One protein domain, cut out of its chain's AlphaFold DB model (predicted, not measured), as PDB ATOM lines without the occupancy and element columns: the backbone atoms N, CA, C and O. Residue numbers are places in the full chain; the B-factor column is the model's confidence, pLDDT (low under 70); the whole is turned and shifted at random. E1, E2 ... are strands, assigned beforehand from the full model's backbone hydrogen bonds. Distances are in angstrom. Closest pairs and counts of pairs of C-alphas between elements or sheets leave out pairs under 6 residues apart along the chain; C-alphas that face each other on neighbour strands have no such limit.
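This is residues 42 to 106 of the 107 residues of an uncharacterized protein of Candidatus Woesearchaeota archaeon (UniProt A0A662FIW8). This domain has little regular structure: mostly loops, gathered round a small sheet with E1 in its middle, E2 on one side and E3 on the other. You have 65 printed residues with three named strands, E1, E2, E3 along the chain, and no named helix. The sheet, order E2 E1 E3, is mixed; the class is all strand, with 12 residues in named elements. The whole is compact, radius of gyration of the C-alphas 10.7 A, spanning 34 by 22 by 19 A.

Start at E1, residues 46 to 50. Its neighbour E2, residues 63 to 66, is parallel at 39 degrees; N 64 and O 47, 2.8 A, are within hydrogen-bond range. E3, residues 102 to 104, is antiparallel to E1 at 138 degrees; look at N 46 and O 104, 2.9 A. E2 and E3 are apart.

Find C-alpha 46 at (22.455, -27.712, -41.745); E1 runs 12.9 A. E2 runs 9.7 A. E3 runs 6.5 A, to C-alpha 104 at (20.901, -23.966, -38.822).

The C-alphas farthest apart, of Asp 74 and Asp 91, are 34.3 A apart. Both links are long, 12 and 35 residues. The printed part has no cut. Ten residues, among them 73 to 75, have pLDDT under 70.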
ATOM      1  N   VAL A  42      27.290 -20.989 -49.248       80.56
ATOM      2  CA  VAL A  42      27.280 -22.226 -48.454       80.56
ATOM      3  C   VAL A  42      26.622 -21.942 -47.108       80.56
ATOM      4  O   VAL A  42      26.983 -20.974 -46.440       80.56
ATOM      5  N   CYS A  43      25.662 -22.774 -46.705       80.50
ATOM      6  CA  CYS A  43      25.136 -22.762 -45.345       80.50
ATOM      7  C   CYS A  43      26.219 -23.312 -44.394       80.50
ATOM      8  O   CYS A  43      26.652 -24.448 -44.585       80.50
ATOM      9  N   PRO A  44      26.684 -22.550 -43.384       76.06
ATOM     10  CA  PRO A  44      27.738 -22.991 -42.459       76.06
ATOM     11  C   PRO A  44      27.337 -24.132 -41.507       76.06
ATOM     12  O   PRO A  44      28.167 -24.554 -40.709       76.06
ATOM     13  N   GLY A  45      26.095 -24.618 -41.570       81.44
ATOM     14  CA  GLY A  45      25.638 -25.778 -40.812       81.44
ATOM     15  C   GLY A  45      24.654 -26.617 -41.618       81.44
ATOM     16  O   GLY A  45      24.995 -27.087 -42.704       81.44
ATOM     17  N   LYS A  46      23.439 -26.826 -41.101       84.94
ATOM     18  CA  LYS A  46      22.455 -27.712 -41.745       84.94
ATOM     19  C   LYS A  46      21.378 -26.941 -42.510       84.94
ATOM     20  O   LYS A  46      20.773 -26.017 -41.968       84.94
ATOM     21  N   CYS A  47      21.106 -27.348 -43.748       85.75
ATOM     22  CA  CYS A  47      19.968 -26.873 -44.531       85.75
ATOM     23  C   CYS A  47      18.671 -27.471 -43.991       85.75
ATOM     24  O   CYS A  47      18.564 -28.685 -43.828       85.75
ATOM     25  N   VAL A  48      17.647 -26.643 -43.807       83.69
ATOM     26  CA  VAL A  48      16.290 -27.154 -43.586       83.69
ATOM     27  C   VAL A  48      15.640 -27.461 -44.936       83.69
ATOM     28  O   VAL A  48      15.657 -26.620 -45.840       83.69
ATOM     29  N   VAL A  49      15.072 -28.659 -45.054       83.31
ATOM     30  CA  VAL A  49      14.297 -29.134 -46.211       83.31
ATOM     31  C   VAL A  49      12.931 -29.618 -45.754       83.31
ATOM     32  O   VAL A  49      12.741 -29.977 -44.587       83.31
ATOM     33  N   ARG A  50      11.955 -29.625 -46.657       82.25
ATOM     34  CA  ARG A  50      10.628 -30.132 -46.337       82.25
ATOM     35  C   ARG A  50      10.666 -31.640 -46.083       82.25
ATOM     36  O   ARG A  50      11.380 -32.379 -46.751       82.25
ATOM     37  N   THR A  51       9.870 -32.105 -45.124       81.06
ATOM     38  CA  THR A  51       9.688 -33.547 -44.898       81.06
ATOM     39  C   THR A  51       9.210 -34.238 -46.174       81.06
ATOM     40  O   THR A  51       8.230 -33.798 -46.784       81.06
ATOM     41  N   GLY A  52       9.883 -35.329 -46.544       78.56
ATOM     42  CA  GLY A  52       9.616 -36.074 -47.778       78.56
ATOM     43  C   GLY A  52      10.348 -35.557 -49.022       78.56
ATOM     44  O   GLY A  52      10.073 -36.049 -50.115       78.56
ATOM     45  N   THR A  53      11.252 -34.584 -48.881       79.94
ATOM     46  CA  THR A  53      12.217 -34.238 -49.932       79.94
ATOM     47  C   THR A  53      13.298 -35.318 -50.007       79.94
ATOM     48  O   THR A  53      13.837 -35.724 -48.981       79.94
ATOM     49  N   ASP A  54      13.630 -35.775 -51.217       82.75
ATOM     50  CA  ASP A  54      14.704 -36.748 -51.427       82.75
ATOM     51  C   ASP A  54      16.059 -36.141 -51.036       82.75
ATOM     52  O   ASP A  54      16.557 -35.216 -51.681       82.75
ATOM     53  N   ILE A  55      16.664 -36.661 -49.966       83.69
ATOM     54  CA  ILE A  55      17.994 -36.243 -49.521       83.69
ATOM     55  C   ILE A  55      19.044 -36.956 -50.385       83.69
ATOM     56  O   ILE A  55      19.020 -38.187 -50.487       83.69
ATOM     57  N   PRO A  56      20.004 -36.230 -50.987       82.00
ATOM     58  CA  PRO A  56      21.065 -36.856 -51.765       82.00
ATOM     59  C   PRO A  56      21.957 -37.739 -50.880       82.00
ATOM     60  O   PRO A  56      22.210 -37.439 -49.712       82.00
ATOM     61  N   LEU A  57      22.490 -38.819 -51.459       79.19
ATOM     62  CA  LEU A  57      23.406 -39.740 -50.776       79.19
ATOM     63  C   LEU A  57      24.590 -38.980 -50.150       79.19
ATOM     64  O   LEU A  57      25.293 -38.235 -50.831       79.19
ATOM     65  N   GLY A  58      24.810 -39.177 -48.846       78.94
ATOM     66  CA  GLY A  58      25.841 -38.468 -48.075       78.94
ATOM     67  C   GLY A  58      25.421 -37.087 -47.550       78.94
ATOM     68  O   GLY A  58      26.203 -36.441 -46.854       78.94
ATOM     69  N   GLY A  59      24.193 -36.644 -47.837       79.00
ATOM     70  CA  GLY A  59      23.619 -35.386 -47.362       79.00
ATOM     71  C   GLY A  59      23.020 -35.446 -45.953       79.00
ATOM     72  O   GLY A  59      22.829 -34.404 -45.338       79.00
ATOM     73  N   GLU A  60      22.755 -36.631 -45.397       81.12
ATOM     74  CA  GLU A  60      21.986 -36.824 -44.148       81.12
ATOM     75  C   GLU A  60      22.513 -36.026 -42.936       81.12
ATOM     76  O   GLU A  60      21.754 -35.636 -42.052       81.12
ATOM     77  N   GLY A  61      23.818 -35.733 -42.892       81.69
ATOM     78  CA  GLY A  61      24.425 -34.908 -41.841       81.69
ATOM     79  C   GLY A  61      24.203 -33.398 -41.998       81.69
ATOM     80  O   GLY A  61      24.353 -32.658 -41.023       81.69
ATOM     81  N   TYR A  62      23.834 -32.953 -43.196       81.75
ATOM     82  CA  TYR A  62      23.756 -31.554 -43.624       81.75
ATOM     83  C   TYR A  62      22.327 -31.089 -43.912       81.75
ATOM     84  O   TYR A  62      22.123 -29.898 -44.129       81.75
ATOM     85  N   PHE A  63      21.346 -31.995 -43.880       85.25
ATOM     86  CA  PHE A  63      19.928 -31.684 -44.042       85.25
ATOM     87  C   PHE A  63      19.147 -31.941 -42.750       85.25
ATOM     88  O   PHE A  63      19.451 -32.850 -41.981       85.25
ATOM     89  N   VAL A  64      18.138 -31.111 -42.503       83.81
ATOM     90  CA  VAL A  64      17.162 -31.269 -41.423       83.81
ATOM     91  C   VAL A  64      15.780 -31.217 -42.050       83.81
ATOM     92  O   VAL A  64      15.383 -30.191 -42.599       83.81
ATOM     93  N   GLU A  65      15.044 -32.319 -41.965       84.12
ATOM     94  CA  GLU A  65      13.666 -32.362 -42.442       84.12
ATOM     95  C   GLU A  65      12.719 -31.656 -41.476       84.12
ATOM     96  O   GLU A  65      12.751 -31.879 -40.262       84.12
ATOM     97  N   ARG A  66      11.826 -30.831 -42.024       77.94
ATOM     98  CA  ARG A  66      10.771 -30.177 -41.257       77.94
ATOM     99  C   ARG A  66       9.465 -30.099 -42.041       77.94
ATOM    100  O   ARG A  66       9.438 -29.769 -43.224       77.94
ATOM    101  N   THR A  67       8.353 -30.363 -41.365       76.00
ATOM    102  CA  THR A  67       7.018 -30.406 -41.978       76.00
ATOM    103  C   THR A  67       6.463 -29.027 -42.328       76.00
ATOM    104  O   THR A  67       5.702 -28.902 -43.287       76.00
ATOM    105  N   ASP A  68       6.825 -27.993 -41.570       68.88
ATOM    106  CA  ASP A  68       6.329 -26.622 -41.740       68.88
ATOM    107  C   ASP A  68       7.256 -25.730 -42.588       68.88
ATOM    108  O   ASP A  68       6.832 -24.643 -42.981       68.88
ATOM    109  N   ALA A  69       8.483 -26.186 -42.892       62.66
ATOM    110  CA  ALA A  69       9.515 -25.470 -43.658       62.66
ATOM    111  C   ALA A  69       9.736 -24.005 -43.207       62.66
ATOM    112  O   ALA A  69      10.137 -23.146 -44.000       62.66
ATOM    113  N   LYS A  70       9.438 -23.698 -41.938       67.50
ATOM    114  CA  LYS A  70       9.609 -22.364 -41.346       67.50
ATOM    115  C   LYS A  70      10.912 -22.301 -40.577       67.50
ATOM    116  O   LYS A  70      11.243 -23.254 -39.880       67.50
ATOM    117  N   CYS A  71      11.606 -21.171 -40.665       71.19
ATOM    118  CA  CYS A  71      12.811 -20.942 -39.876       71.19
ATOM    119  C   CYS A  71      12.440 -20.631 -38.428       71.19
ATOM    120  O   CYS A  71      11.463 -19.923 -38.179       71.19
ATOM    121  N   ILE A  72      13.222 -21.144 -37.482       75.19
ATOM    122  CA  ILE A  72      13.115 -20.772 -36.071       75.19
ATOM    123  C   ILE A  72      14.009 -19.543 -35.859       75.19
ATOM    124  O   ILE A  72      15.229 -19.689 -35.842       75.19
ATOM    125  N   PRO A  73      13.440 -18.335 -35.701       64.88
ATOM    126  CA  PRO A  73      14.202 -17.083 -35.748       64.88
ATOM    127  C   PRO A  73      15.250 -16.951 -34.632       64.88
ATOM    128  O   PRO A  73      16.231 -16.239 -34.805       64.88
ATOM    129  N   ASP A  74      15.062 -17.650 -33.511       66.94
ATOM    130  CA  ASP A  74      15.970 -17.586 -32.358       66.94
ATOM    131  C   ASP A  74      17.224 -18.466 -32.508       66.94
ATOM    132  O   ASP A  74      18.197 -18.280 -31.779       66.94
ATOM    133  N   PHE A  75      17.220 -19.426 -33.442       64.50
ATOM    134  CA  PHE A  75      18.302 -20.409 -33.599       64.50
ATOM    135  C   PHE A  75      18.780 -20.579 -35.044       64.50
ATOM    136  O   PHE A  75      19.792 -21.235 -35.273       64.50
ATOM    137  N   GLU A  76      18.073 -20.014 -36.024       73.81
ATOM    138  CA  GLU A  76      18.313 -20.238 -37.448       73.81
ATOM    139  C   GLU A  76      18.408 -18.915 -38.194       73.81
ATOM    140  O   GLU A  76      17.686 -17.959 -37.917       73.81
ATOM    141  N   THR A  77      19.295 -18.868 -39.183       71.00
ATOM    142  CA  THR A  77      19.407 -17.706 -40.064       71.00
ATOM    143  C   THR A  77      18.524 -17.922 -41.285       71.00
ATOM    144  O   THR A  77      18.682 -18.914 -42.007       71.00
ATOM    145  N   GLU A  78      17.594 -16.995 -41.520       73.75
ATOM    146  CA  GLU A  78      16.811 -16.960 -42.754       73.75
ATOM    147  C   GLU A  78      17.714 -16.557 -43.923       73.75
ATOM    148  O   GLU A  78      18.449 -15.568 -43.878       73.75
ATOM    149  N   LEU A  79      17.686 -17.368 -44.972       72.88
ATOM    150  CA  LEU A  79      18.589 -17.246 -46.099       72.88
ATOM    151  C   LEU A  79      17.985 -16.322 -47.168       72.88
ATOM    152  O   LEU A  79      17.046 -16.689 -47.866       72.88
ATOM    153  N   THR A  80      18.554 -15.129 -47.352       67.06
ATOM    154  CA  THR A  80      18.124 -14.147 -48.369       67.06
ATOM    155  C   THR A  80      18.845 -14.340 -49.709       67.06
ATOM    156  O   THR A  80      19.432 -13.418 -50.272       67.06
ATOM    157  N   GLY A  81      18.838 -15.570 -50.228       70.88
ATOM    158  CA  GLY A  81      19.506 -15.927 -51.480       70.88
ATOM    159  C   GLY A  81      19.450 -17.422 -51.780       70.88
ATOM    160  O   GLY A  81      18.765 -18.183 -51.105       70.88
ATOM    161  N   THR A  82      20.191 -17.859 -52.795       71.25
ATOM    162  CA  THR A  82      20.396 -19.285 -53.076       71.25
ATOM    163  C   THR A  82      21.515 -19.824 -52.199       71.25
ATOM    164  O   THR A  82      22.646 -19.358 -52.320       71.25
ATOM    165  N   TYR A  83      21.223 -20.810 -51.352       78.44
ATOM    166  CA  TYR A  83      22.231 -21.461 -50.518       78.44
ATOM    167  C   TYR A  83      22.261 -22.966 -50.752       78.44
ATOM    168  O   TYR A  83      21.244 -23.554 -51.111       78.44
ATOM    169  N   VAL A  84      23.422 -23.577 -50.527       85.31
ATOM    170  CA  VAL A  84      23.621 -25.030 -50.582       85.31
ATOM    171  C   VAL A  84      24.167 -25.571 -49.266       85.31
ATOM    172  O   VAL A  84      24.827 -24.847 -48.515       85.31
ATOM    173  N   ALA A  85      23.910 -26.850 -49.005       83.94
ATOM    174  CA  ALA A  85      24.445 -27.565 -47.855       83.94
ATOM    175  C   ALA A  85      25.980 -27.606 -47.868       83.94
ATOM    176  O   ALA A  85      26.632 -27.644 -48.920       83.94
ATOM    177  N   GLN A  86      26.561 -27.601 -46.668       79.25
ATOM    178  CA  GLN A  86      27.998 -27.750 -46.485       79.25
ATOM    179  C   GLN A  86      28.465 -29.108 -47.040       79.25
ATOM    180  O   GLN A  86      27.762 -30.105 -46.929       79.25
ATOM    181  N   ASN A  87      29.660 -29.148 -47.640       79.88
ATOM    182  CA  ASN A  87      30.272 -30.353 -48.228       79.88
ATOM    183  C   ASN A  87      29.551 -30.976 -49.432       79.88
ATOM    184  O   ASN A  87      29.755 -32.151 -49.733       79.88
ATOM    185  N   MET A  88      28.797 -30.174 -50.184       80.00
ATOM    186  CA  MET A  88      28.314 -30.586 -51.498       80.00
ATOM    187  C   MET A  88      29.469 -31.112 -52.390       80.00
ATOM    188  O   MET A  88      30.438 -30.376 -52.627       80.00
ATOM    189  N   PRO A  89      29.370 -32.338 -52.945       80.19
ATOM    190  CA  PRO A  89      30.340 -32.863 -53.901       80.19
ATOM    191  C   PRO A  89      30.439 -31.975 -55.145       80.19
ATOM    192  O   PRO A  89      29.445 -31.431 -55.629       80.19
ATOM    193  N   ARG A  90      31.646 -31.834 -55.707       76.62
ATOM    194  CA  ARG A  90      31.870 -30.968 -56.884       76.62
ATOM    195  C   ARG A  90      31.075 -31.421 -58.114       76.62
ATOM    196  O   ARG A  90      30.683 -30.585 -58.932       76.62
ATOM    197  N   ASP A  91      30.872 -32.724 -58.226       79.88
ATOM    198  CA  ASP A  91      30.184 -33.445 -59.293       79.88
ATOM    199  C   ASP A  91      28.676 -33.622 -59.057       79.88
ATOM    200  O   ASP A  91      27.968 -33.968 -60.000       79.88
ATOM    201  N   ALA A  92      28.169 -33.330 -57.853       76.31
ATOM    202  CA  ALA A  92      26.740 -33.410 -57.554       76.31
ATOM    203  C   ALA A  92      25.939 -32.269 -58.213       76.31
ATOM    204  O   ALA A  92      26.481 -31.188 -58.489       76.31
ATOM    205  N   ASP A  93      24.640 -32.492 -58.444       79.00
ATOM    206  CA  ASP A  93      23.715 -31.460 -58.925       79.00
ATOM    207  C   ASP A  93      23.374 -30.487 -57.789       79.00
ATOM    208  O   ASP A  93      23.080 -30.880 -56.663       79.00
ATOM    209  N   VAL A  94      23.457 -29.186 -58.078       77.94
ATOM    210  CA  VAL A  94      23.232 -28.095 -57.109       77.94
ATOM    211  C   VAL A  94      21.855 -28.185 -56.514       77.94
ATOM    212  O   VAL A  94      21.696 -27.937 -55.325       77.94
ATOM    213  N   LYS A  95      20.880 -28.518 -57.356       79.00
ATOM    214  CA  LYS A  95      19.470 -28.519 -56.994       79.00
ATOM    215  C   LYS A  95      19.184 -29.468 -55.844       79.00
ATOM    216  O   LYS A  95      18.447 -29.094 -54.941       79.00
ATOM    217  N   ASP A  96      19.839 -30.623 -55.849       81.31
ATOM    218  CA  ASP A  96      19.672 -31.651 -54.823       81.31
ATOM    219  C   ASP A  96      20.281 -31.216 -53.485       81.31
ATOM    220  O   ASP A  96      19.940 -31.752 -52.436       81.31
ATOM    221  N   TRP A  97      21.184 -30.229 -53.514       82.62
ATOM    222  CA  TRP A  97      21.880 -29.726 -52.338       82.62
ATOM    223  C   TRP A  97      21.416 -28.335 -51.883       82.62
ATOM    224  O   TRP A  97      22.021 -27.768 -50.972       82.62
ATOM    225  N   MET A  98      20.378 -27.759 -52.502       81.44
ATOM    226  CA  MET A  98      19.882 -26.423 -52.153       81.44
ATOM    227  C   MET A  98      19.134 -26.422 -50.816       81.44
ATOM    228  O   MET A  98      18.275 -27.262 -50.565       81.44
ATOM    229  N   CYS A  99      19.411 -25.424 -49.974       80.00
ATOM    230  CA  CYS A  99      18.574 -25.145 -48.812       80.00
ATOM    231  C   CYS A  99      17.265 -24.484 -49.272       80.00
ATOM    232  O   CYS A  99      17.296 -23.577 -50.105       80.00
ATOM    233  N   GLU A 100      16.125 -24.861 -48.687       75.94
ATOM    234  CA  GLU A 100      14.844 -24.253 -49.067       75.94
ATOM    235  C   GLU A 100      14.701 -22.825 -48.534       75.94
ATOM    236  O   GLU A 100      14.338 -21.926 -49.294       75.94
ATOM    237  N   ARG A 101      14.955 -22.607 -47.233       67.38
ATOM    238  CA  ARG A 101      14.767 -21.290 -46.582       67.38
ATOM    239  C   ARG A 101      15.668 -21.004 -45.381       67.38
ATOM    240  O   ARG A 101      15.946 -19.839 -45.107       67.38
ATOM    241  N   CYS A 102      16.126 -22.034 -44.669       78.56
ATOM    242  CA  CYS A 102      16.766 -21.859 -43.364       78.56
ATOM    243  C   CYS A 102      18.121 -22.558 -43.309       78.56
ATOM    244  O   CYS A 102      18.266 -23.684 -43.796       78.56
ATOM    245  N   CYS A 103      19.083 -21.893 -42.676       79.31
ATOM    246  CA  CYS A 103      20.363 -22.474 -42.305       79.31
ATOM    247  C   CYS A 103      20.463 -22.534 -40.780       79.31
ATOM    248  O   CYS A 103      20.387 -21.501 -40.109       79.31
ATOM    249  N   VAL A 104      20.641 -23.739 -40.243       75.31
ATOM    250  CA  VAL A 104      20.901 -23.966 -38.822       75.31
ATOM    251  C   VAL A 104      22.410 -23.856 -38.604       75.31
ATOM    252  O   VAL A 104      23.126 -24.756 -39.053       75.31
ATOM    253  N   PRO A 105      22.934 -22.795 -37.965       65.00
ATOM    254  CA  PRO A 105      24.342 -22.739 -37.603       65.00
ATOM    255  C   PRO A 105      24.656 -23.880 -36.629       65.00
ATOM    256  O   PRO A 105      24.079 -23.977 -35.549       65.00
ATOM    257  N   THR A 106      25.567 -24.769 -37.014       61.12
ATOM    258  CA  THR A 106      26.185 -25.708 -36.075       61.12
ATOM    259  C   THR A 106      27.239 -24.937 -35.294       61.12
ATOM    260  O   THR A 106      28.243 -24.526 -35.876       61.12
TER     261      THR A 106